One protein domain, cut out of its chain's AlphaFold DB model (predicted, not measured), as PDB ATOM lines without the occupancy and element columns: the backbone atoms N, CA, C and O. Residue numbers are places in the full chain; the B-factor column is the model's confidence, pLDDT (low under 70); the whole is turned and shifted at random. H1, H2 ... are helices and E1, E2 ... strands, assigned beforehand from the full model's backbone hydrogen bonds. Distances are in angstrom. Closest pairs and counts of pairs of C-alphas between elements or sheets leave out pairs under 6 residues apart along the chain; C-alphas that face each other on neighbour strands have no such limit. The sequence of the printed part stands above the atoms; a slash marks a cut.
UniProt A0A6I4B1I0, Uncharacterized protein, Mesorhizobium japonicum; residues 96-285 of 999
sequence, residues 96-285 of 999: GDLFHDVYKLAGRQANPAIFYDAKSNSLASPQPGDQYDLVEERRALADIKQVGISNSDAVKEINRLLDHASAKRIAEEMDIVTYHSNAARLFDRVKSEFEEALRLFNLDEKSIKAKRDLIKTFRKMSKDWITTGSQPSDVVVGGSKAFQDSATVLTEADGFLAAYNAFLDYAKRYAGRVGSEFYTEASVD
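Overview. This is residues 96 to 285 of the 999 residues of an uncharacterized protein of Mesorhizobium japonicum (UniProt A0A6I4B1I0). A long helical hairpin, with H5 running one way and H6 folding back beside it, makes the long axis of a loosely built rod. On one side of it H1 packs on H6 and H2 packs on H1, the small sheet E1 E2 sits near H6, and H3 and H4 lead from the sheet toward the first residues of H5. The printed part has 190 residues with six named helices and two named strands in the order H1 E1 H2 E2 H3 H4 H5 H6, mostly helix, and the sheet is antiparallel in the order E1 - E2. The whole is loose, with a radius of gyration of the C-alphas of 23.2 A, and spans 86 by 29 by 26 A.

Arrangement. E1, residues 113 to 116, and E2, residues 146 to 149, are antiparallel at 152 degrees, with N 114 and O 148 2.9 A apart and N 148 and O 114 2.8 A apart, both within hydrogen-bond range. E1 and E2 are each near H6, residues 236 to 281. H6 and H5, residues 176 to 227, form a helical hairpin: they touch, opposite ways at a shallow tilt of 22 degrees, the closest C-alphas being those of Ile 208 and Leu 257, 6.1 A apart. H1, residues 96 to 107, touches H6 with residues 99 to 102 alone, the same way at a shallow tilt of 24 degrees; the closest C-alphas, of Phe 99 and Ala 253, are 6.2 A apart. H2, residues 134 to 143, touches H1 at a steep tilt of 39 degrees, the same way, with the C-alphas of Gly 96 and Leu 134 closest at 6.4 A. H1, H2, H5 and H6 are a bundle, a group of neighbouring helices. H3, residues 152 to 165, is close to H5 but not clearly touching, with the C-alphas of Ile 158 and Val 190 closest at 7.1 A, and apart from H6. H4, residues 167 to 173, is about perpendicular to H3, at 79 degrees. Each O i to N i+4 pair is within hydrogen-bond range in H1, H2, H3 and H4, against 47 of 48 in H5 and 41 of 42 in H6.

Along the chain. H1 begins at C-alpha 96, (566.063, 294.743, 488.772). H5 measures 74.8 A from C-alpha 176 at (625.411, 295.978, 476.828) to C-alpha 227, and H6 66.6 A, ending at C-alpha 281, (615.533, 288.771, 491.275). H3 measures 19.0 A, H1 16.3 A, H2 14.0 A, E2 10.7 A, H4 10.2 A and E1 9.9 A.

Size, cuts and confidence. The C-alphas farthest apart, of Asp 175 and Asp 234, are 85.8 A apart. The printed part has no cut. The link E1 to H2, residues 117 to 133, is long. Residues 172 to 178 and 232 to 238 stand free. Mean pLDDT of the printed part is 71.2; 87 residues are under 70, among them 150 to 195, 224 to 240 and 271 to 285.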
ATOM      1  N   GLY A  96     565.641 294.901 490.160       88.62
ATOM      2  CA  GLY A  96     566.063 294.743 488.772       88.62
ATOM      3  C   GLY A  96     567.244 295.650 488.425       88.62
ATOM      4  O   GLY A  96     568.280 295.134 488.013       88.62
ATOM      5  N   ASP A  97     567.119 296.960 488.640       87.94
ATOM      6  CA  ASP A  97     568.167 297.963 488.411       87.94
ATOM      7  C   ASP A  97     569.452 297.603 489.168       87.94
ATOM      8  O   ASP A  97     570.534 297.619 488.586       87.94
ATOM      9  N   LEU A  98     569.354 297.187 490.436       87.88
ATOM     10  CA  LEU A  98     570.509 296.766 491.232       87.88
ATOM     11  C   LEU A  98     571.194 295.503 490.679       87.88
ATOM     12  O   LEU A  98     572.421 295.407 490.737       87.88
ATOM     13  N   PHE A  99     570.439 294.546 490.126       92.62
ATOM     14  CA  PHE A  99     571.014 293.375 489.451       92.62
ATOM     15  C   PHE A  99     571.682 293.762 488.124       92.62
ATOM     16  O   PHE A  99     572.813 293.349 487.858       92.62
ATOM     17  N   HIS A 100     571.033 294.620 487.338       91.75
ATOM     18  CA  HIS A 100     571.561 295.169 486.091       91.75
ATOM     19  C   HIS A 100     572.875 295.929 486.312       91.75
ATOM     20  O   HIS A 100     573.827 295.826 485.541       91.75
ATOM     21  N   ASP A 101     572.981 296.642 487.431       89.12
ATOM     22  CA  ASP A 101     574.196 297.344 487.828       89.12
ATOM     23  C   ASP A 101     575.329 296.398 488.283       89.12
ATOM     24  O   ASP A 101     576.506 296.763 488.226       89.12
ATOM     25  N   VAL A 102     575.010 295.158 488.678       91.94
ATOM     26  CA  VAL A 102     575.990 294.073 488.876       91.94
ATOM     27  C   VAL A 102     576.394 293.439 487.542       91.94
ATOM     28  O   VAL A 102     577.581 293.177 487.343       91.94
ATOM     29  N   TYR A 103     575.465 293.264 486.597       92.38
ATOM     30  CA  TYR A 103     575.780 292.806 485.240       92.38
ATOM     31  C   TYR A 103     576.683 293.800 484.493       92.38
ATOM     32  O   TYR A 103     577.730 293.411 483.979       92.38
ATOM     33  N   LYS A 104     576.371 295.103 484.539       89.50
ATOM     34  CA  LYS A 104     577.232 296.197 484.047       89.50
ATOM     35  C   LYS A 104     578.637 296.160 484.645       89.50
ATOM     36  O   LYS A 104     579.610 296.378 483.927       89.50
ATOM     37  N   LEU A 105     578.753 295.885 485.949       88.38
ATOM     38  CA  LEU A 105     580.046 295.744 486.623       88.38
ATOM     39  C   LEU A 105     580.804 294.487 486.168       88.38
ATOM     40  O   LEU A 105     582.027 294.483 486.207       88.38
ATOM     41  N   ALA A 106     580.121 293.433 485.721       88.31
ATOM     42  CA  ALA A 106     580.756 292.230 485.192       88.31
ATOM     43  C   ALA A 106     581.169 292.370 483.712       88.31
ATOM     44  O   ALA A 106     582.279 291.988 483.348       88.31
ATOM     45  N   GLY A 107     580.295 292.917 482.860       84.50
ATOM     46  CA  GLY A 107     580.466 292.980 481.400       84.50
ATOM     47  C   GLY A 107     581.320 294.144 480.880       84.50
ATOM     48  O   GLY A 107     581.520 294.271 479.674       84.50
ATOM     49  N   ARG A 108     581.820 295.022 481.756       80.69
ATOM     50  CA  ARG A 108     582.554 296.237 481.368       80.69
ATOM     51  C   ARG A 108     583.841 295.893 480.605       80.69
ATOM     52  O   ARG A 108     584.724 295.247 481.153       80.69
ATOM     53  N   GLN A 109     584.028 296.410 479.388       63.56
ATOM     54  CA  GLN A 109     585.239 296.116 478.589       63.56
ATOM     55  C   GLN A 109     586.559 296.558 479.254       63.56
ATOM     56  O   GLN A 109     587.599 295.953 479.021       63.56
ATOM     57  N   ALA A 110     586.512 297.594 480.099       64.50
ATOM     58  CA  ALA A 110     587.652 298.095 480.872       64.50
ATOM     59  C   ALA A 110     587.715 297.550 482.317       64.50
ATOM     60  O   ALA A 110     588.424 298.114 483.151       64.50
ATOM     61  N   ASN A 111     586.968 296.485 482.642       67.62
ATOM     62  CA  ASN A 111     587.182 295.751 483.892       67.62
ATOM     63  C   ASN A 111     588.617 295.211 483.948       67.62
ATOM     64  O   ASN A 111     589.187 294.897 482.905       67.62
ATOM     65  N   PRO A 112     589.181 294.974 485.140       70.75
ATOM     66  CA  PRO A 112     590.419 294.218 485.292       70.75
ATOM     67  C   PRO A 112     590.196 292.686 485.232       70.75
ATOM     68  O   PRO A 112     591.162 291.927 485.148       70.75
ATOM     69  N   ALA A 113     588.938 292.219 485.234       82.44
ATOM     70  CA  ALA A 113     588.535 290.820 485.068       82.44
ATOM     71  C   ALA A 113     587.566 290.630 483.886       82.44
ATOM     72  O   ALA A 113     586.544 291.311 483.813       82.44
ATOM     73  N   ILE A 114     587.838 289.671 482.994       85.31
ATOM     74  CA  ILE A 114     586.880 289.226 481.968       85.31
ATOM     75  C   ILE A 114     586.268 287.901 482.408       85.31
ATOM     76  O   ILE A 114     586.977 286.934 482.690       85.31
ATOM     77  N   PHE A 115     584.941 287.844 482.422       89.50
ATOM     78  CA  PHE A 115     584.179 286.623 482.658       89.50
ATOM     79  C   PHE A 115     583.865 285.933 481.333       89.50
ATOM     80  O   PHE A 115     583.547 286.607 480.354       89.50
ATOM     81  N   TYR A 116     583.929 284.601 481.306       88.88
ATOM     82  CA  TYR A 116     583.686 283.798 480.109       88.88
ATOM     83  C   TYR A 116     582.625 282.712 480.329       88.88
ATOM     84  O   TYR A 116     582.591 282.053 481.377       88.88
ATOM     85  N   ASP A 117     581.791 282.494 479.312       89.88
ATOM     86  CA  ASP A 117     580.782 281.431 479.262       89.88
ATOM     87  C   ASP A 117     581.404 280.029 479.045       89.88
ATOM     88  O   ASP A 117     582.622 279.851 478.952       89.88
ATOM     89  N   ALA A 118     580.556 279.001 478.939       84.06
ATOM     90  CA  ALA A 118     580.986 277.626 478.657       84.06
ATOM     91  C   ALA A 118     581.601 277.422 477.254       84.06
ATOM     92  O   ALA A 118     582.276 276.420 477.028       84.06
ATOM     93  N   LYS A 119     581.368 278.349 476.316       86.69
ATOM     94  CA  LYS A 119     581.923 278.362 474.954       86.69
ATOM     95  C   LYS A 119     583.185 279.233 474.855       86.69
ATOM     96  O   LYS A 119     583.741 279.379 473.771       86.69
ATOM     97  N   SER A 120     583.665 279.775 475.978       80.06
ATOM     98  CA  SER A 120     584.796 280.700 476.070       80.06
ATOM     99  C   SER A 120     584.572 282.108 475.483       80.06
ATOM    100  O   SER A 120     585.542 282.866 475.384       80.06
ATOM    101  N   ASN A 121     583.327 282.493 475.182       84.88
ATOM    102  CA  ASN A 121     582.944 283.870 474.839       84.88
ATOM    103  C   ASN A 121     583.040 284.765 476.077       84.88
ATOM    104  O   ASN A 121     582.678 284.328 477.169       84.88
ATOM    105  N   SER A 122     583.485 286.013 475.929       84.56
ATOM    106  CA  SER A 122     583.415 287.008 477.007       84.56
ATOM    107  C   SER A 122     581.971 287.437 477.270       84.56
ATOM    108  O   SER A 122     581.202 287.600 476.322       84.56
ATOM    109  N   LEU A 123     581.627 287.689 478.534       87.19
ATOM    110  CA  LEU A 123     580.365 288.320 478.920       87.19
ATOM    111  C   LEU A 123     580.191 289.655 478.173       87.19
ATOM    112  O   LEU A 123     581.134 290.446 478.095       87.19
ATOM    113  N   ALA A 124     579.010 289.898 477.607       83.25
ATOM    114  CA  ALA A 124     578.752 291.108 476.836       83.25
ATOM    115  C   ALA A 124     578.640 292.341 477.749       83.25
ATOM    116  O   ALA A 124     578.022 292.288 478.812       83.25
ATOM    117  N   SER A 125     579.184 293.477 477.305       79.19
ATOM    118  CA  SER A 125     578.806 294.771 477.881       79.19
ATOM    119  C   SER A 125     577.398 295.113 477.389       79.19
ATOM    120  O   SER A 125     577.208 295.106 476.171       79.19
ATOM    121  N   PRO A 126     576.437 295.460 478.265       75.94
ATOM    122  CA  PRO A 126     575.164 296.018 477.813       75.94
ATOM    123  C   PRO A 126     575.427 297.346 477.089       75.94
ATOM    124  O   PRO A 126     576.293 298.122 477.520       75.94
ATOM    125  N   GLN A 127     574.730 297.611 475.981       74.44
ATOM    126  CA  GLN A 127     574.896 298.850 475.224       74.44
ATOM    127  C   GLN A 127     573.986 299.964 475.768       74.44
ATOM    128  O   GLN A 127     572.900 299.698 476.290       74.44
ATOM    129  N   PRO A 128     574.402 301.243 475.666       62.94
ATOM    130  CA  PRO A 128     573.594 302.377 476.106       62.94
ATOM    131  C   PRO A 128     572.382 302.580 475.181       62.94
ATOM    132  O   PRO A 128     572.443 303.340 474.217       62.94
ATOM    133  N   GLY A 129     571.281 301.898 475.495       64.25
ATOM    134  CA  GLY A 129     570.035 301.917 474.725       64.25
ATOM    135  C   GLY A 129     569.322 300.563 474.655       64.25
ATOM    136  O   GLY A 129     568.147 300.539 474.298       64.25
ATOM    137  N   ASP A 130     569.996 299.468 475.022       69.56
ATOM    138  CA  ASP A 130     569.377 298.140 475.089       69.56
ATOM    139  C   ASP A 130     568.256 298.115 476.140       69.56
ATOM    140  O   ASP A 130     568.394 298.659 477.241       69.56
ATOM    141  N   GLN A 131     567.138 297.459 475.817       72.31
ATOM    142  CA  GLN A 131     566.078 297.217 476.790       72.31
ATOM    143  C   GLN A 131     566.507 296.079 477.722       72.31
ATOM    144  O   GLN A 131     566.590 294.928 477.306       72.31
ATOM    145  N   TYR A 132     566.771 296.416 478.984       81.69
ATOM    146  CA  TYR A 132     567.206 295.478 480.016       81.69
ATOM    147  C   TYR A 132     566.228 294.299 480.205       81.69
ATOM    148  O   TYR A 132     565.069 294.503 480.574       81.69
ATOM    149  N   ASP A 133     566.724 293.070 480.016       87.75
ATOM    150  CA  ASP A 133     566.049 291.829 480.408       87.75
ATOM    151  C   ASP A 133     566.784 291.145 481.578       87.75
ATOM    152  O   ASP A 133     567.829 290.505 481.422       87.75
ATOM    153  N   LEU A 134     566.177 291.233 482.766       87.62
ATOM    154  CA  LEU A 134     566.605 290.554 483.992       87.62
ATOM    155  C   LEU A 134     566.747 289.030 483.812       87.62
ATOM    156  O   LEU A 134     567.559 288.409 484.497       87.62
ATOM    157  N   VAL A 135     565.968 288.397 482.932       90.00
ATOM    158  CA  VAL A 135     566.023 286.946 482.696       90.00
ATOM    159  C   VAL A 135     567.275 286.570 481.904       90.00
ATOM    160  O   VAL A 135     567.952 285.600 482.264       90.00
ATOM    161  N   GLU A 136     567.621 287.340 480.869       90.25
ATOM    162  CA  GLU A 136     568.840 287.112 480.088       90.25
ATOM    163  C   GLU A 136     570.101 287.452 480.894       90.25
ATOM    164  O   GLU A 136     571.016 286.629 480.953       90.25
ATOM    165  N   GLU A 137     570.140 288.580 481.610       92.56
ATOM    166  CA  GLU A 137     571.317 288.951 482.411       92.56
ATOM    167  C   GLU A 137     571.569 287.978 483.579       92.56
ATOM    168  O   GLU A 137     572.717 287.590 483.828       92.56
ATOM    169  N   ARG A 138     570.515 287.488 484.256       93.19
ATOM    170  CA  ARG A 138     570.644 286.414 485.265       93.19
ATOM    171  C   ARG A 138     571.220 285.143 484.663       93.19
ATOM    172  O   ARG A 138     572.127 284.542 485.246       93.19
ATOM    173  N   ARG A 139     570.725 284.739 483.490       92.00
ATOM    174  CA  ARG A 139     571.229 283.568 482.766       92.00
ATOM    175  C   ARG A 139     572.699 283.745 482.396       92.00
ATOM    176  O   ARG A 139     573.492 282.846 482.661       92.00
ATOM    177  N   ALA A 140     573.071 284.906 481.865       90.69
ATOM    178  CA  ALA A 140     574.438 285.224 481.478       90.69
ATOM    179  C   ALA A 140     575.408 285.145 482.673       90.69
ATOM    180  O   ALA A 140     576.426 284.458 482.574       90.69
ATOM    181  N   LEU A 141     575.075 285.734 483.834       92.50
ATOM    182  CA  LEU A 141     575.910 285.619 485.046       92.50
ATOM    183  C   LEU A 141     575.958 284.191 485.619       92.50
ATOM    184  O   LEU A 141     576.997 283.757 486.137       92.50
ATOM    185  N   ALA A 142     574.859 283.437 485.523       90.50
ATOM    186  CA  ALA A 142     574.815 282.037 485.934       90.50
ATOM    187  C   ALA A 142     575.708 281.153 485.044       90.50
ATOM    188  O   ALA A 142     576.416 280.278 485.568       90.50
ATOM    189  N   ASP A 143     575.723 281.412 483.732       92.62
ATOM    190  CA  ASP A 143     576.427 280.610 482.732       92.62
ATOM    191  C   ASP A 143     577.937 280.855 482.618       92.62
ATOM    192  O   ASP A 143     578.628 280.010 482.042       92.62
ATOM    193  N   ILE A 144     578.474 281.896 483.264       93.38
ATOM    194  CA  ILE A 144     579.925 282.082 483.448       93.38
ATOM    195  C   ILE A 144     580.545 280.804 484.034       93.38
ATOM    196  O   ILE A 144     580.168 280.360 485.124       93.38
ATOM    197  N   LYS A 145     581.527 280.231 483.328       92.19
ATOM    198  CA  LYS A 145     582.325 279.081 483.794       92.19
ATOM    199  C   LYS A 145     583.773 279.458 484.094       92.19
ATOM    200  O   LYS A 145     584.425 278.754 484.860       92.19
ATOM    201  N   GLN A 146     584.280 280.547 483.516       91.00
ATOM    202  CA  GLN A 146     585.681 280.945 483.645       91.00
ATOM    203  C   GLN A 146     585.845 282.449 483.896       91.00
ATOM    204  O   GLN A 146     584.979 283.245 483.545       91.00
ATOM    205  N   VAL A 147     586.977 282.840 484.484       88.75
ATOM    206  CA  VAL A 147     587.390 284.240 484.670       88.75
ATOM    207  C   VAL A 147     588.876 284.403 484.333       88.75
ATOM    208  O   VAL A 147     589.689 283.560 484.707       88.75
ATOM    209  N   GLY A 148     589.231 285.462 483.610       81.38
ATOM    210  CA  GLY A 148     590.604 285.826 483.252       81.38
ATOM    211  C   GLY A 148     590.934 287.260 483.660       81.38
ATOM    212  O   GLY A 148     590.034 288.057 483.925       81.38
ATOM    213  N   ILE A 149     592.222 287.606 483.703       72.12
ATOM    214  CA  ILE A 149     592.662 289.001 483.879       72.12
ATOM    215  C   ILE A 149     592.577 289.695 482.514       72.12
ATOM    216  O   ILE A 149     593.037 289.151 481.512       72.12
ATOM    217  N   SER A 150     591.936 290.863 482.463       58.69
ATOM    218  CA  SER A 150     591.341 291.378 481.221       58.69
ATOM    219  C   SER A 150     592.328 291.723 480.115       58.69
ATOM    220  O   SER A 150     592.061 291.459 478.941       58.69
ATOM    221  N   ASN A 151     593.476 292.294 480.472       60.16
ATOM    222  CA  ASN A 151     594.490 292.679 479.506       60.16
ATOM    223  C   ASN A 151     595.315 291.451 479.090       60.16
ATOM    224  O   ASN A 151     596.475 291.307 479.473       60.16
ATOM    225  N   SER A 152     594.697 290.549 478.317       50.31
ATOM    226  CA  SER A 152     595.342 289.315 477.848       50.31
ATOM    227  C   SER A 152     596.624 289.609 477.071       50.31
ATOM    228  O   SER A 152     597.558 288.819 477.115       50.31
ATOM    229  N   ASP A 153     596.699 290.771 476.420       48.78
ATOM    230  CA  ASP A 153     597.849 291.159 475.614       48.78
ATOM    231  C   ASP A 153     598.965 291.777 476.463       48.78
ATOM    232  O   ASP A 153     600.122 291.508 476.176       48.78
ATOM    233  N   ALA A 154     598.668 292.458 477.577       51.59
ATOM    234  CA  ALA A 154     599.687 292.754 478.590       51.59
ATOM    235  C   ALA A 154     600.077 291.520 479.417       51.59
ATOM    236  O   ALA A 154     601.210 291.453 479.862       51.59
ATOM    237  N   VAL A 155     599.219 290.508 479.598       52.53
ATOM    238  CA  VAL A 155     599.633 289.228 480.213       52.53
ATOM    239  C   VAL A 155     600.531 288.431 479.258       52.53
ATOM    240  O   VAL A 155     601.539 287.877 479.691       52.53
ATOM    241  N   LYS A 156     600.229 288.414 477.952       55.75
ATOM    242  CA  LYS A 156     601.098 287.837 476.909       55.75
ATOM    243  C   LYS A 156     602.390 288.623 476.746       55.75
ATOM    244  O   LYS A 156     603.438 288.001 476.642       55.75
ATOM    245  N   GLU A 157     602.337 289.953 476.756       51.00
ATOM    246  CA  GLU A 157     603.534 290.784 476.675       51.00
ATOM    247  C   GLU A 157     604.340 290.638 477.973       51.00
ATOM    248  O   GLU A 157     605.501 290.303 477.874       51.00
ATOM    249  N   ILE A 158     603.772 290.692 479.185       50.25
ATOM    250  CA  ILE A 158     604.507 290.381 480.434       50.25
ATOM    251  C   ILE A 158     605.134 288.976 480.390       50.25
ATOM    252  O   ILE A 158     606.310 288.845 480.720       50.25
ATOM    253  N   ASN A 159     604.422 287.941 479.924       51.25
ATOM    254  CA  ASN A 159     605.002 286.607 479.706       51.25
ATOM    255  C   ASN A 159     606.173 286.648 478.709       51.25
ATOM    256  O   ASN A 159     607.260 286.183 479.025       51.25
ATOM    257  N   ARG A 160     605.997 287.261 477.536       54.00
ATOM    258  CA  ARG A 160     607.032 287.408 476.500       54.00
ATOM    259  C   ARG A 160     608.219 288.252 476.970       54.00
ATOM    260  O   ARG A 160     609.366 287.995 476.614       54.00
ATOM    261  N   LEU A 161     607.970 289.275 477.773       49.19
ATOM    262  CA  LEU A 161     608.989 290.124 478.367       49.19
ATOM    263  C   LEU A 161     609.705 289.394 479.506       49.19
ATOM    264  O   LEU A 161     610.866 289.703 479.730       49.19
ATOM    265  N   LEU A 162     609.098 288.382 480.139       50.84
ATOM    266  CA  LEU A 162     609.777 287.409 481.003       50.84
ATOM    267  C   LEU A 162     610.545 286.341 480.196       50.84
ATOM    268  O   LEU A 162     611.675 286.022 480.567       50.84
ATOM    269  N   ASP A 163     610.020 285.856 479.059       49.12
ATOM    270  CA  ASP A 163     610.759 285.003 478.107       49.12
ATOM    271  C   ASP A 163     612.068 285.695 477.692       49.12
ATOM    272  O   ASP A 163     613.145 285.088 477.698       49.12
ATOM    273  N   HIS A 164     611.980 286.987 477.353       45.44
ATOM    274  CA  HIS A 164     613.128 287.833 477.047       45.44
ATOM    275  C   HIS A 164     613.966 288.122 478.305       45.44
ATOM    276  O   HIS A 164     615.166 287.867 478.280       45.44
ATOM    277  N   ALA A 165     613.380 288.592 479.415       45.22
ATOM    278  CA  ALA A 165     614.100 288.973 480.642       45.22
ATOM    279  C   ALA A 165     614.778 287.806 481.384       45.22
ATOM    280  O   ALA A 165     615.461 288.034 482.383       45.22
ATOM    281  N   SER A 166     614.691 286.576 480.866       50.62
ATOM    282  CA  SER A 166     615.691 285.543 481.131       50.62
ATOM    283  C   SER A 166     617.092 286.066 480.749       50.62
ATOM    284  O   SER A 166     617.532 285.974 479.606       50.62
ATOM    285  N   ALA A 167     617.803 286.652 481.723       47.06
ATOM    286  CA  ALA A 167     618.959 287.538 481.505       47.06
ATOM    287  C   ALA A 167     620.035 286.974 480.560       47.06
ATOM    288  O   ALA A 167     620.647 287.719 479.794       47.06
ATOM    289  N   LYS A 168     620.208 285.647 480.557       43.19
ATOM    290  CA  LYS A 168     621.048 284.911 479.608       43.19
ATOM    291  C   LYS A 168     620.733 285.231 478.138       43.19
ATOM    292  O   LYS A 168     621.651 285.473 477.363       43.19
ATOM    293  N   ARG A 169     619.457 285.232 477.740       44.56
ATOM    294  CA  ARG A 169     619.045 285.344 476.333       44.56
ATOM    295  C   ARG A 169     619.281 286.750 475.784       44.56
ATOM    296  O   ARG A 169     619.832 286.886 474.697       44.56
ATOM    297  N   ILE A 170     618.975 287.795 476.560       44.78
ATOM    298  CA  ILE A 170     619.296 289.173 476.149       44.78
ATOM    299  C   ILE A 170     620.810 289.442 476.218       44.78
ATOM    300  O   ILE A 170     621.339 290.103 475.330       44.78
ATOM    301  N   ALA A 171     621.541 288.893 477.198       45.03
ATOM    302  CA  ALA A 171     623.005 289.018 477.249       45.03
ATOM    303  C   ALA A 171     623.718 288.307 476.077       45.03
ATOM    304  O   ALA A 171     624.813 288.715 475.671       45.03
ATOM    305  N   GLU A 172     623.105 287.264 475.508       46.66
ATOM    306  CA  GLU A 172     623.546 286.613 474.271       46.66
ATOM    307  C   GLU A 172     623.236 287.466 473.017       46.66
ATOM    308  O   GLU A 172     624.092 287.538 472.127       46.66
ATOM    309  N   GLU A 173     622.094 288.171 472.966       44.47
ATOM    310  CA  GLU A 173     621.576 288.851 471.758       44.47
ATOM    311  C   GLU A 173     621.783 290.388 471.663       44.47
ATOM    312  O   GLU A 173     621.763 290.912 470.548       44.47
ATOM    313  N   MET A 174     622.002 291.133 472.759       40.97
ATOM    314  CA  MET A 174     622.107 292.612 472.749       40.97
ATOM    315  C   MET A 174     623.481 293.172 473.162       40.97
ATOM    316  O   MET A 174     624.203 292.588 473.968       40.97
ATOM    317  N   ASP A 175     623.820 294.362 472.643       44.59
ATOM    318  CA  ASP A 175     624.973 295.154 473.103       44.59
ATOM    319  C   ASP A 175     624.654 295.828 474.457       44.59
ATOM    320  O   ASP A 175     623.542 296.317 474.690       44.59
ATOM    321  N   ILE A 176     625.625 295.834 475.373       43.94
ATOM    322  CA  ILE A 176     625.411 295.978 476.828       43.94
ATOM    323  C   ILE A 176     624.864 297.365 477.208       43.94
ATOM    324  O   ILE A 176     624.059 297.495 478.131       43.94
ATOM    325  N   VAL A 177     625.247 298.407 476.466       42.91
ATOM    326  CA  VAL A 177     624.766 299.783 476.698       42.91
ATOM    327  C   VAL A 177     623.311 299.948 476.239       42.91
ATOM    328  O   VAL A 177     622.498 300.556 476.936       42.91
ATOM    329  N   THR A 178     622.954 299.363 475.092       49.25
ATOM    330  CA  THR A 178     621.580 299.375 474.565       49.25
ATOM    331  C   THR A 178     620.646 298.531 475.433       49.25
ATOM    332  O   THR A 178     619.492 298.909 475.638       49.25
ATOM    333  N   TYR A 179     621.158 297.427 475.988       50.00
ATOM    334  CA  TYR A 179     620.453 296.596 476.961       50.00
ATOM    335  C   TYR A 179     620.034 297.401 478.197       50.00
ATOM    336  O   TYR A 179     618.843 297.456 478.485       50.00
ATOM    337  N   HIS A 180     620.963 298.097 478.869       46.50
ATOM    338  CA  HIS A 180     620.660 298.889 480.078       46.50
ATOM    339  C   HIS A 180     619.541 299.921 479.858       46.50
ATOM    340  O   HIS A 180     618.610 300.008 480.656       46.50
ATOM    341  N   SER A 181     619.597 300.670 478.747       49.72
ATOM    342  CA  SER A 181     618.566 301.652 478.368       49.72
ATOM    343  C   SER A 181     617.194 301.006 478.166       49.72
ATOM    344  O   SER A 181     616.189 301.456 478.721       49.72
ATOM    345  N   ASN A 182     617.142 299.963 477.336       48.53
ATOM    346  CA  ASN A 182     615.872 299.419 476.875       48.53
ATOM    347  C   ASN A 182     615.238 298.507 477.925       48.53
ATOM    348  O   ASN A 182     614.026 298.566 478.095       48.53
ATOM    349  N   ALA A 183     616.039 297.752 478.681       50.78
ATOM    350  CA  ALA A 183     615.566 296.989 479.827       50.78
ATOM    351  C   ALA A 183     614.972 297.917 480.895       50.78
ATOM    352  O   ALA A 183     613.833 297.705 481.285       50.78
ATOM    353  N   ALA A 184     615.668 298.983 481.316       51.81
ATOM    354  CA  ALA A 184     615.140 299.896 482.337       51.81
ATOM    355  C   ALA A 184     613.768 300.482 481.945       51.81
ATOM    356  O   ALA A 184     612.806 300.339 482.694       51.81
ATOM    357  N   ARG A 185     613.642 301.015 480.719       56.78
ATOM    358  CA  ARG A 185     612.363 301.524 480.183       56.78
ATOM    359  C   ARG A 185     611.264 300.458 480.124       56.78
ATOM    360  O   ARG A 185     610.090 300.782 480.286       56.78
ATOM    361  N   LEU A 186     611.632 299.204 479.871       54.44
ATOM    362  CA  LEU A 186     610.717 298.068 479.833       54.44
ATOM    363  C   LEU A 186     610.221 297.693 481.239       54.44
ATOM    364  O   LEU A 186     609.022 297.509 481.425       54.44
ATOM    365  N   PHE A 187     611.122 297.641 482.226       54.84
ATOM    366  CA  PHE A 187     610.787 297.425 483.638       54.84
ATOM    367  C   PHE A 187     609.883 298.544 484.176       54.84
ATOM    368  O   PHE A 187     608.859 298.247 484.789       54.84
ATOM    369  N   ASP A 188     610.205 299.810 483.889       58.50
ATOM    370  CA  ASP A 188     609.382 300.963 484.275       58.50
ATOM    371  C   ASP A 188     607.980 300.898 483.638       58.50
ATOM    372  O   ASP A 188     606.974 301.140 484.310       58.50
ATOM    373  N   ARG A 189     607.890 300.500 482.360       61.66
ATOM    374  CA  ARG A 189     606.610 300.310 481.664       61.66
ATOM    375  C   ARG A 189     605.778 299.189 482.290       61.66
ATOM    376  O   ARG A 189     604.632 299.439 482.661       61.66
ATOM    377  N   VAL A 190     606.344 297.990 482.444       56.22
ATOM    378  CA  VAL A 190     605.661 296.834 483.058       56.22
ATOM    379  C   VAL A 190     605.182 297.172 484.470       56.22
ATOM    380  O   VAL A 190     604.047 296.858 484.824       56.22
ATOM    381  N   LYS A 191     606.001 297.884 485.252       62.59
ATOM    382  CA  LYS A 191     605.612 298.416 486.560       62.59
ATOM    383  C   LYS A 191     604.402 299.350 486.467       62.59
ATOM    384  O   LYS A 191     603.463 299.174 487.236       62.59
ATOM    385  N   SER A 192     604.392 300.305 485.535       64.38
ATOM    386  CA  SER A 192     603.279 301.257 485.406       64.38
ATOM    387  C   SER A 192     601.953 300.595 484.997       64.38
ATOM    388  O   SER A 192     600.918 300.882 485.597       64.38
ATOM    389  N   GLU A 193     601.979 299.649 484.051       62.84
ATOM    390  CA  GLU A 193     600.789 298.894 483.617       62.84
ATOM    391  C   GLU A 193     600.249 297.996 484.753       62.84
ATOM    392  O   GLU A 193     599.038 297.857 484.939       62.84
ATOM    393  N   PHE A 194     601.145 297.449 485.580       62.66
ATOM    394  CA  PHE A 194     600.818 296.656 486.766       62.66
ATOM    395  C   PHE A 194     600.252 297.499 487.930       62.66
ATOM    396  O   PHE A 194     599.283 297.093 488.578       62.66
ATOM    397  N   GLU A 195     600.808 298.687 488.188       67.94
ATOM    398  CA  GLU A 195     600.283 299.635 489.182       67.94
ATOM    399  C   GLU A 195     598.892 300.164 488.781       67.94
ATOM    400  O   GLU A 195     598.011 300.295 489.637       67.94
ATOM    401  N   GLU A 196     598.637 300.377 487.485       70.50
ATOM    402  CA  GLU A 196     597.296 300.690 486.977       70.50
ATOM    403  C   GLU A 196     596.315 299.518 487.156       70.50
ATOM    404  O   GLU A 196     595.203 299.729 487.648       70.50
ATOM    405  N   ALA A 197     596.711 298.276 486.859       66.00
ATOM    406  CA  ALA A 197     595.859 297.109 487.107       66.00
ATOM    407  C   ALA A 197     595.464 296.983 488.595       66.00
ATOM    408  O   ALA A 197     594.291 296.774 488.917       66.00
ATOM    409  N   LEU A 198     596.409 297.204 489.521       69.62
ATOM    410  CA  LEU A 198     596.127 297.266 490.961       69.62
ATOM    411  C   LEU A 198     595.187 298.427 491.333       69.62
ATOM    412  O   LEU A 198     594.311 298.257 492.187       69.62
ATOM    413  N   ARG A 199     595.313 299.590 490.683       77.56
ATOM    414  CA  ARG A 199     594.398 300.732 490.857       77.56
ATOM    415  C   ARG A 199     592.968 300.379 490.437       77.56
ATOM    416  O   ARG A 199     592.039 300.711 491.172       77.56
ATOM    417  N   LEU A 200     592.788 299.675 489.317       73.81
ATOM    418  CA  LEU A 200     591.477 299.203 488.850       73.81
ATOM    419  C   LEU A 200     590.876 298.164 489.810       73.81
ATOM    420  O   LEU A 200     589.752 298.348 490.274       73.81
ATOM    421  N   PHE A 201     591.647 297.155 490.237       76.44
ATOM    422  CA  PHE A 201     591.199 296.183 491.248       76.44
ATOM    423  C   PHE A 201     590.796 296.833 492.597       76.44
ATOM    424  O   PHE A 201     590.037 296.244 493.372       76.44
ATOM    425  N   ASN A 202     591.301 298.029 492.923       78.50
ATOM    426  CA  ASN A 202     590.926 298.795 494.122       78.50
ATOM    427  C   ASN A 202     589.671 299.672 493.935       78.50
ATOM    428  O   ASN A 202     589.051 300.057 494.929       78.50
ATOM    429  N   LEU A 203     589.289 299.999 492.698       79.94
ATOM    430  CA  LEU A 203     588.021 300.671 492.390       79.94
ATOM    431  C   LEU A 203     586.866 299.666 492.401       79.94
ATOM    432  O   LEU A 203     585.831 299.926 493.016       79.94
ATOM    433  N   ASP A 204     587.081 298.489 491.814       81.50
ATOM    434  CA  ASP A 204     586.078 297.426 491.773       81.50
ATOM    435  C   ASP A 204     585.735 296.899 493.168       81.50
ATOM    436  O   ASP A 204     584.557 296.764 493.476       81.50
ATOM    437  N   GLU A 205     586.713 296.698 494.061       85.75
ATOM    438  CA  GLU A 205     586.444 296.296 495.455       85.75
ATOM    439  C   GLU A 205     585.501 297.285 496.171       85.75
ATOM    440  O   GLU A 205     584.585 296.873 496.886       85.75
ATOM    441  N   LYS A 206     585.660 298.597 495.934       85.38
ATOM    442  CA  LYS A 206     584.763 299.625 496.488       85.38
ATOM    443  C   LYS A 206     583.357 299.538 495.888       85.38
ATOM    444  O   LYS A 206     582.384 299.613 496.635       85.38
ATOM    445  N   SER A 207     583.254 299.345 494.571       85.38
ATOM    446  CA  SER A 207     581.979 299.183 493.855       85.38
ATOM    447  C   SER A 207     581.221 297.932 494.318       85.38
ATOM    448  O   SER A 207     580.047 298.008 494.689       85.38
ATOM    449  N   ILE A 208     581.923 296.795 494.402       88.50
ATOM    450  CA  ILE A 208     581.431 295.523 494.943       88.50
ATOM    451  C   ILE A 208     580.934 295.722 496.372       88.50
ATOM    452  O   ILE A 208     579.804 295.348 496.675       88.50
ATOM    453  N   LYS A 209     581.739 296.332 497.252       88.44
ATOM    454  CA  LYS A 209     581.352 296.554 498.649       88.44
ATOM    455  C   LYS A 209     580.079 297.397 498.759       88.44
ATOM    456  O   LYS A 209     579.146 296.967 499.430       88.44
ATOM    457  N   ALA A 210     580.010 298.532 498.058       83.38
ATOM    458  CA  ALA A 210     578.829 299.397 498.056       83.38
ATOM    459  C   ALA A 210     577.571 298.650 497.575       83.38
ATOM    460  O   ALA A 210     576.546 298.661 498.255       83.38
ATOM    461  N   LYS A 211     577.665 297.913 496.460       87.69
ATOM    462  CA  LYS A 211     576.567 297.083 495.938       87.69
ATOM    463  C   LYS A 211     576.161 295.967 496.908       87.69
ATOM    464  O   LYS A 211     574.970 295.753 497.109       87.69
ATOM    465  N   ARG A 212     577.104 295.299 497.581       89.25
ATOM    466  CA  ARG A 212     576.787 294.291 498.612       89.25
ATOM    467  C   ARG A 212     576.138 294.898 499.858       89.25
ATOM    468  O   ARG A 212     575.266 294.262 500.442       89.25
ATOM    469  N   ASP A 213     576.524 296.104 500.265       85.31
ATOM    470  CA  ASP A 213     575.917 296.797 501.407       85.31
ATOM    471  C   ASP A 213     574.491 297.307 501.082       85.31
ATOM    472  O   ASP A 213     573.593 297.181 501.920       85.31
ATOM    473  N   LEU A 214     574.223 297.716 499.833       81.19
ATOM    474  CA  LEU A 214     572.856 297.901 499.322       81.19
ATOM    475  C   LEU A 214     572.062 296.582 499.352       81.19
ATOM    476  O   LEU A 214     570.999 296.525 499.969       81.19
ATOM    477  N   ILE A 215     572.588 295.490 498.784       86.06
ATOM    478  CA  ILE A 215     571.900 294.184 498.748       86.06
ATOM    479  C   ILE A 215     571.554 293.666 500.157       86.06
ATOM    480  O   ILE A 215     570.469 293.114 500.359       86.06
ATOM    481  N   LYS A 216     572.421 293.863 501.161       86.19
ATOM    482  CA  LYS A 216     572.104 293.558 502.573       86.19
ATOM    483  C   LYS A 216     570.896 294.350 503.074       86.19
ATOM    484  O   LYS A 216     570.072 293.794 503.796       86.19
ATOM    485  N   THR A 217     570.785 295.617 502.681       81.06
ATOM    486  CA  THR A 217     569.688 296.515 503.066       81.06
ATOM    487  C   THR A 217     568.367 296.060 502.438       81.06
ATOM    488  O   THR A 217     567.416 295.791 503.173       81.06
ATOM    489  N   PHE A 218     568.339 295.809 501.122       78.81
ATOM    490  CA  PHE A 218     567.187 295.209 500.428       78.81
ATOM    491  C   PHE A 218     566.773 293.849 501.029       78.81
ATOM    492  O   PHE A 218     565.587 293.600 501.255       78.81
ATOM    493  N   ARG A 219     567.733 292.955 501.323       81.12
ATOM    494  CA  ARG A 219     567.454 291.639 501.939       81.12
ATOM    495  C   ARG A 219     566.947 291.766 503.377       81.12
ATOM    496  O   ARG A 219     566.116 290.955 503.779       81.12
ATOM    497  N   LYS A 220     567.391 292.778 504.136       80.44
ATOM    498  CA  LYS A 220     566.834 293.093 505.460       80.44
ATOM    499  C   LYS A 220     565.381 293.544 505.337       80.44
ATOM    500  O   LYS A 220     564.540 292.928 505.973       80.44
ATOM    501  N   MET A 221     565.075 294.523 504.483       71.56
ATOM    502  CA  MET A 221     563.699 294.995 504.245       71.56
ATOM    503  C   MET A 221     562.776 293.843 503.824       71.56
ATOM    504  O   MET A 221     561.758 293.603 504.468       71.56
ATOM    505  N   SER A 222     563.209 293.035 502.850       72.38
ATOM    506  CA  SER A 222     562.487 291.830 502.404       72.38
ATOM    507  C   SER A 222     562.198 290.860 503.559       72.38
ATOM    508  O   SER A 222     561.092 290.339 503.680       72.38
ATOM    509  N   LYS A 223     563.187 290.603 504.428       74.25
ATOM    510  CA  LYS A 223     563.037 289.703 505.579       74.25
ATOM    511  C   LYS A 223     562.142 290.300 506.664       74.25
ATOM    512  O   LYS A 223     561.326 289.575 507.229       74.25
ATOM    513  N   ASP A 224     562.292 291.586 506.958       69.50
ATOM    514  CA  ASP A 224     561.492 292.288 507.956       69.50
ATOM    515  C   ASP A 224     560.009 292.247 507.528       69.50
ATOM    516  O   ASP A 224     559.181 291.779 508.304       69.50
ATOM    517  N   TRP A 225     559.679 292.542 506.261       66.56
ATOM    518  CA  TRP A 225     558.312 292.409 505.718       66.56
ATOM    519  C   TRP A 225     557.765 290.971 505.731       66.56
ATOM    520  O   TRP A 225     556.578 290.763 505.983       66.56
ATOM    521  N   ILE A 226     558.608 289.957 505.492       67.94
ATOM    522  CA  ILE A 226     558.207 288.540 505.597       67.94
ATOM    523  C   ILE A 226     557.945 288.133 507.060       67.94
ATOM    524  O   ILE A 226     557.151 287.225 507.306       67.94
ATOM    525  N   THR A 227     558.589 288.780 508.038       66.38
ATOM    526  CA  THR A 227     558.555 288.364 509.454       66.38
ATOM    527  C   THR A 227     557.669 289.211 510.368       66.38
ATOM    528  O   THR A 227     557.289 288.715 511.427       66.38
ATOM    529  N   THR A 228     557.248 290.421 509.979       60.28
ATOM    530  CA  THR A 228     556.303 291.241 510.770       60.28
ATOM    531  C   THR A 228     554.866 290.708 510.786       60.28
ATOM    532  O   THR A 228     554.033 291.234 511.519       60.28
ATOM    533  N   GLY A 229     554.551 289.659 510.017       51.66
ATOM    534  CA  GLY A 229     553.281 288.924 510.118       51.66
ATOM    535  C   GLY A 229     552.046 289.649 509.568       51.66
ATOM    536  O   GLY A 229     550.950 289.099 509.609       51.66
ATOM    537  N   SER A 230     552.212 290.846 509.003       47.66
ATOM    538  CA  SER A 230     551.175 291.663 508.363       47.66
ATOM    539  C   SER A 230     550.789 291.150 506.962       47.66
ATOM    540  O   SER A 230     550.729 291.920 506.004       47.66
ATOM    541  N   GLN A 231     550.547 289.838 506.844       47.94
ATOM    542  CA  GLN A 231     550.085 289.169 505.624       47.94
ATOM    543  C   GLN A 231     548.545 289.062 505.595       47.94
ATOM    544  O   GLN A 231     547.995 288.179 506.256       47.94
ATOM    545  N   PRO A 232     547.829 289.896 504.816       47.50
ATOM    546  CA  PRO A 232     546.410 289.675 504.543       47.50
ATOM    547  C   PRO A 232     546.218 288.414 503.684       47.50
ATOM    548  O   PRO A 232     546.837 288.267 502.630       47.50
ATOM    549  N   SER A 233     545.364 287.502 504.149       50.00
ATOM    550  CA  SER A 233     545.362 286.078 503.775       50.00
ATOM    551  C   SER A 233     545.268 285.776 502.276       50.00
ATOM    552  O   SER A 233     545.927 284.848 501.809       50.00
ATOM    553  N   ASP A 234     544.489 286.551 501.520       46.56
ATOM    554  CA  ASP A 234     544.029 286.136 500.187       46.56
ATOM    555  C   ASP A 234     544.661 286.923 499.024       46.56
ATOM    556  O   ASP A 234     544.740 286.421 497.904       46.56
ATOM    557  N   VAL A 235     545.194 288.126 499.275       48.19
ATOM    558  CA  VAL A 235     545.913 288.934 498.261       48.19
ATOM    559  C   VAL A 235     547.417 288.604 498.232       48.19
ATOM    560  O   VAL A 235     548.093 288.765 497.213       48.19
ATOM    561  N   VAL A 236     547.961 288.067 499.329       50.06
ATOM    562  CA  VAL A 236     549.406 287.822 499.511       50.06
ATOM    563  C   VAL A 236     549.977 286.699 498.637       50.06
ATOM    564  O   VAL A 236     551.194 286.638 498.474       50.06
ATOM    565  N   VAL A 237     549.159 285.855 497.997       49.59
ATOM    566  CA  VAL A 237     549.654 284.760 497.133       49.59
ATOM    567  C   VAL A 237     550.556 285.283 496.000       49.59
ATOM    568  O   VAL A 237     551.576 284.666 495.690       49.59
ATOM    569  N   GLY A 238     550.240 286.454 495.433       55.28
ATOM    570  CA  GLY A 238     551.109 287.144 494.473       55.28
ATOM    571  C   GLY A 238     552.297 287.851 495.135       55.28
ATOM    572  O   GLY A 238     553.440 287.661 494.720       55.28
ATOM    573  N   GLY A 239     552.046 288.634 496.190       61.09
ATOM    574  CA  GLY A 239     553.068 289.459 496.855       61.09
ATOM    575  C   GLY A 239     554.177 288.658 497.548       61.09
ATOM    576  O   GLY A 239     555.353 288.982 497.415       61.09
ATOM    577  N   SER A 240     553.830 287.563 498.230       65.44
ATOM    578  CA  SER A 240     554.799 286.654 498.861       65.44
ATOM    579  C   SER A 240     555.734 286.035 497.822       65.44
ATOM    580  O   SER A 240     556.946 285.994 498.031       65.44
ATOM    581  N   LYS A 241     555.195 285.635 496.659       74.81
ATOM    582  CA  LYS A 241     556.015 285.155 495.544       74.81
ATOM    583  C   LYS A 241     556.909 286.269 494.991       74.81
ATOM    584  O   LYS A 241     558.104 286.049 494.850       74.81
ATOM    585  N   ALA A 242     556.369 287.464 494.749       69.88
ATOM    586  CA  ALA A 242     557.136 288.606 494.251       69.88
ATOM    587  C   ALA A 242     558.346 288.947 495.147       69.88
ATOM    588  O   ALA A 242     559.449 289.140 494.634       69.88
ATOM    589  N   PHE A 243     558.177 288.935 496.475       75.25
ATOM    590  CA  PHE A 243     559.285 289.126 497.416       75.25
ATOM    591  C   PHE A 243     560.266 287.944 497.455       75.25
ATOM    592  O   PHE A 243     561.465 288.170 497.614       75.25
ATOM    593  N   GLN A 244     559.811 286.699 497.279       79.44
ATOM    594  CA  GLN A 244     560.696 285.528 497.163       79.44
ATOM    595  C   GLN A 244     561.516 285.549 495.863       79.44
ATOM    596  O   GLN A 244     562.717 285.269 495.893       79.44
ATOM    597  N   ASP A 245     560.905 285.942 494.744       82.88
ATOM    598  CA  ASP A 245     561.575 286.119 493.455       82.88
ATOM    599  C   ASP A 245     562.653 287.220 493.574       82.88
ATOM    600  O   ASP A 245     563.825 286.968 493.283       82.88
ATOM    601  N   SER A 246     562.319 288.395 494.130       83.69
ATOM    602  CA  SER A 246     563.293 289.465 494.417       83.69
ATOM    603  C   SER A 246     564.400 289.035 495.389       83.69
ATOM    604  O   SER A 246     565.575 289.308 495.146       83.69
ATOM    605  N   ALA A 247     564.073 288.323 496.472       84.25
ATOM    606  CA  ALA A 247     565.068 287.805 497.414       84.25
ATOM    607  C   ALA A 247     566.012 286.774 496.769       84.25
ATOM    608  O   ALA A 247     567.180 286.677 497.163       84.25
ATOM    609  N   THR A 248     565.542 286.043 495.754       88.94
ATOM    610  CA  THR A 248     566.356 285.122 494.948       88.94
ATOM    611  C   THR A 248     567.320 285.898 494.047       88.94
ATOM    612  O   THR A 248     568.523 285.654 494.108       88.94
ATOM    613  N   VAL A 249     566.836 286.911 493.316       90.62
ATOM    614  CA  VAL A 249     567.666 287.819 492.490       90.62
ATOM    615  C   VAL A 249     568.769 288.491 493.323       90.62
ATOM    616  O   VAL A 249     569.946 288.458 492.960       90.62
ATOM    617  N   LEU A 250     568.421 289.017 494.501       89.50
ATOM    618  CA  LEU A 250     569.375 289.607 495.453       89.50
ATOM    619  C   LEU A 250     570.389 288.585 495.999       89.50
ATOM    620  O   LEU A 250     571.522 288.942 496.321       89.50
ATOM    621  N   THR A 251     570.001 287.313 496.117       90.19
ATOM    622  CA  THR A 251     570.890 286.227 496.559       90.19
ATOM    623  C   THR A 251     571.883 285.830 495.467       90.19
ATOM    624  O   THR A 251     573.059 285.620 495.763       90.19
ATOM    625  N   GLU A 252     571.445 285.788 494.209       91.88
ATOM    626  CA  GLU A 252     572.305 285.550 493.045       91.88
ATOM    627  C   GLU A 252     573.331 286.680 492.864       91.88
ATOM    628  O   GLU A 252     574.523 286.404 492.713       91.88
ATOM    629  N   ALA A 253     572.900 287.943 492.978       92.69
ATOM    630  CA  ALA A 253     573.785 289.109 492.923       92.69
ATOM    631  C   ALA A 253     574.835 289.108 494.050       92.69
ATOM    632  O   ALA A 253     576.026 289.284 493.786       92.69
ATOM    633  N   ASP A 254     574.429 288.859 495.301       92.69
ATOM    634  CA  ASP A 254     575.354 288.773 496.442       92.69
ATOM    635  C   ASP A 254     576.369 287.628 496.279       92.69
ATOM    636  O   ASP A 254     577.553 287.808 496.567       92.69
ATOM    637  N   GLY A 255     575.926 286.474 495.766       91.50
ATOM    638  CA  GLY A 255     576.784 285.324 495.476       91.50
ATOM    639  C   GLY A 255     577.795 285.592 494.357       91.50
ATOM    640  O   GLY A 255     578.969 285.239 494.494       91.50
ATOM    641  N   PHE A 256     577.377 286.266 493.279       94.56
ATOM    642  CA  PHE A 256     578.281 286.694 492.208       94.56
ATOM    643  C   PHE A 256     579.321 287.702 492.718       94.56
ATOM    644  O   PHE A 256     580.520 287.503 492.526       94.56
ATOM    645  N   LEU A 257     578.884 288.743 493.434       94.19
ATOM    646  CA  LEU A 257     579.768 289.762 494.006       94.19
ATOM    647  C   LEU A 257     580.737 289.183 495.052       94.19
ATOM    648  O   LEU A 257     581.880 289.631 495.146       94.19
ATOM    649  N   ALA A 258     580.321 288.167 495.814       91.81
ATOM    650  CA  ALA A 258     581.198 287.442 496.731       91.81
ATOM    651  C   ALA A 258     582.288 286.651 495.991       91.81
ATOM    652  O   ALA A 258     583.460 286.725 496.369       91.81
ATOM    653  N   ALA A 259     581.924 285.940 494.918       91.62
ATOM    654  CA  ALA A 259     582.882 285.246 494.061       91.62
ATOM    655  C   ALA A 259     583.840 286.232 493.366       91.62
ATOM    656  O   ALA A 259     585.037 285.955 493.275       91.62
ATOM    657  N   TYR A 260     583.353 287.410 492.949       92.69
ATOM    658  CA  TYR A 260     584.208 288.428 492.338       92.69
ATOM    659  C   TYR A 260     585.205 288.998 493.350       92.69
ATOM    660  O   TYR A 260     586.397 289.037 493.054       92.69
ATOM    661  N   ASN A 261     584.789 289.308 494.584       90.88
ATOM    662  CA  ASN A 261     585.735 289.733 495.620       90.88
ATOM    663  C   ASN A 261     586.807 288.667 495.903       90.88
ATOM    664  O   ASN A 261     587.980 289.004 496.013       90.88
ATOM    665  N   ALA A 262     586.436 287.381 495.943       88.06
ATOM    666  CA  ALA A 262     587.391 286.284 496.121       88.06
ATOM    667  C   ALA A 262     588.394 286.166 494.952       88.06
ATOM    668  O   ALA A 262     589.563 285.840 495.173       88.06
ATOM    669  N   PHE A 263     587.971 286.463 493.716       89.25
ATOM    670  CA  PHE A 263     588.877 286.586 492.570       89.25
ATOM    671  C   PHE A 263     589.786 287.819 492.682       89.25
ATOM    672  O   PHE A 263     590.984 287.702 492.429       89.25
ATOM    673  N   LEU A 264     589.269 288.976 493.112       85.75
ATOM    674  CA  LEU A 264     590.078 290.181 493.334       85.75
ATOM    675  C   LEU A 264     591.138 289.965 494.423       85.75
ATOM    676  O   LEU A 264     592.299 290.316 494.224       85.75
ATOM    677  N   ASP A 265     590.771 289.340 495.544       85.62
ATOM    678  CA  ASP A 265     591.698 288.948 496.611       85.62
ATOM    679  C   ASP A 265     592.794 288.005 496.097       85.62
ATOM    680  O   ASP A 265     593.971 288.163 496.436       85.62
ATOM    681  N   TYR A 266     592.426 287.033 495.257       84.12
ATOM    682  CA  TYR A 266     593.379 286.136 494.608       84.12
ATOM    683  C   TYR A 266     594.327 286.901 493.677       84.12
ATOM    684  O   TYR A 266     595.544 286.781 493.818       84.12
ATOM    685  N   ALA A 267     593.787 287.730 492.779       78.19
ATOM    686  CA  ALA A 267     594.556 288.509 491.818       78.19
ATOM    687  C   ALA A 267     595.524 289.480 492.513       78.19
ATOM    688  O   ALA A 267     596.698 289.517 492.157       78.19
ATOM    689  N   LYS A 268     595.088 290.188 493.567       78.19
ATOM    690  CA  LYS A 268     595.945 291.082 494.373       78.19
ATOM    691  C   LYS A 268     597.068 290.328 495.087       78.19
ATOM    692  O   LYS A 268     598.211 290.783 495.071       78.19
ATOM    693  N   ARG A 269     596.784 289.164 495.688       78.31
ATOM    694  CA  ARG A 269     597.808 288.325 496.351       78.31
ATOM    695  C   ARG A 269     598.794 287.718 495.356       78.31
ATOM    696  O   ARG A 269     599.978 287.608 495.668       78.31
ATOM    697  N   TYR A 270     598.312 287.326 494.180       72.12
ATOM    698  CA  TYR A 270     599.142 286.799 493.105       72.12
ATOM    699  C   TYR A 270     600.057 287.891 492.535       72.12
ATOM    700  O   TYR A 270     601.275 287.727 492.532       72.12
ATOM    701  N   ALA A 271     599.481 289.042 492.179       65.56
ATOM    702  CA  ALA A 271     600.197 290.236 491.749       65.56
ATOM    703  C   ALA A 271     601.273 290.644 492.768       65.56
ATOM    704  O   ALA A 271     602.444 290.744 492.411       65.56
ATOM    705  N   GLY A 272     600.914 290.802 494.047       65.00
ATOM    706  CA  GLY A 272     601.862 291.165 495.105       65.00
ATOM    707  C   GLY A 272     603.033 290.184 495.242       65.00
ATOM    708  O   GLY A 272     604.167 290.617 495.447       65.00
ATOM    709  N   ARG A 273     602.790 288.877 495.058       67.50
ATOM    710  CA  ARG A 273     603.858 287.867 495.037       67.50
ATOM    711  C   ARG A 273     604.769 288.033 493.824       67.50
ATOM    712  O   ARG A 273     605.969 288.196 494.023       67.50
ATOM    713  N   VAL A 274     604.219 288.030 492.607       61.44
ATOM    714  CA  VAL A 274     605.031 288.135 491.382       61.44
ATOM    715  C   VAL A 274     605.812 289.445 491.365       61.44
ATOM    716  O   VAL A 274     606.994 289.425 491.054       61.44
ATOM    717  N   GLY A 275     605.212 290.556 491.803       60.53
ATOM    718  CA  GLY A 275     605.923 291.816 492.011       60.53
ATOM    719  C   GLY A 275     607.106 291.664 492.972       60.53
ATOM    720  O   GLY A 275     608.212 292.072 492.641       60.53
ATOM    721  N   SER A 276     606.918 291.030 494.136       59.75
ATOM    722  CA  SER A 276     608.021 290.816 495.087       59.75
ATOM    723  C   SER A 276     609.139 289.914 494.541       59.75
ATOM    724  O   SER A 276     610.315 290.230 494.717       59.75
ATOM    725  N   GLU A 277     608.803 288.835 493.832       57.34
ATOM    726  CA  GLU A 277     609.770 287.917 493.213       57.34
ATOM    727  C   GLU A 277     610.538 288.643 492.087       57.34
ATOM    728  O   GLU A 277     611.767 288.711 492.104       57.34
ATOM    729  N   PHE A 278     609.820 289.332 491.197       55.25
ATOM    730  CA  PHE A 278     610.371 290.137 490.103       55.25
ATOM    731  C   PHE A 278     611.291 291.264 490.601       55.25
ATOM    732  O   PHE A 278     612.411 291.393 490.115       55.25
ATOM    733  N   TYR A 279     610.894 292.042 491.616       53.06
ATOM    734  CA  TYR A 279     611.738 293.116 492.159       53.06
ATOM    735  C   TYR A 279     612.935 292.610 492.987       53.06
ATOM    736  O   TYR A 279     613.897 293.360 493.171       53.06
ATOM    737  N   THR A 280     612.917 291.364 493.481       52.00
ATOM    738  CA  THR A 280     614.051 290.790 494.231       52.00
ATOM    739  C   THR A 280     615.084 290.106 493.335       52.00
ATOM    740  O   THR A 280     616.280 290.271 493.602       52.00
ATOM    741  N   GLU A 281     614.657 289.403 492.278       44.50
ATOM    742  CA  GLU A 281     615.533 288.771 491.275       44.50
ATOM    743  C   GLU A 281     615.988 289.757 490.185       44.50
ATOM    744  O   GLU A 281     617.184 289.894 489.930       44.50
ATOM    745  N   ALA A 282     615.060 290.504 489.582       49.25
ATOM    746  CA  ALA A 282     615.323 291.451 488.496       49.25
ATOM    747  C   ALA A 282     615.504 292.896 489.000       49.25
ATOM    748  O   ALA A 282     615.051 293.863 488.384       49.25
ATOM    749  N   SER A 283     616.196 293.059 490.134       46.69
ATOM    750  CA  SER A 283     616.578 294.373 490.657       46.69
ATOM    751  C   SER A 283     617.547 295.064 489.689       46.69
ATOM    752  O   SER A 283     618.765 294.869 489.737       46.69
ATOM    753  N   VAL A 284     616.991 295.905 488.812       47.97
ATOM    754  CA  VAL A 284     617.741 296.729 487.852       47.97
ATOM    755  C   VAL A 284     618.819 297.547 488.564       47.97
ATOM    756  O   VAL A 284     619.902 297.731 488.019       47.97
ATOM    757  N   ASP A 285     618.573 297.984 489.800       46.41
ATOM    758  CA  ASP A 285     619.550 298.735 490.588       46.41
ATOM    759  C   ASP A 285     620.692 297.859 491.119       46.41
ATOM    760  O   ASP A 285     621.840 298.287 491.053       46.41
TER     761      ASP A 285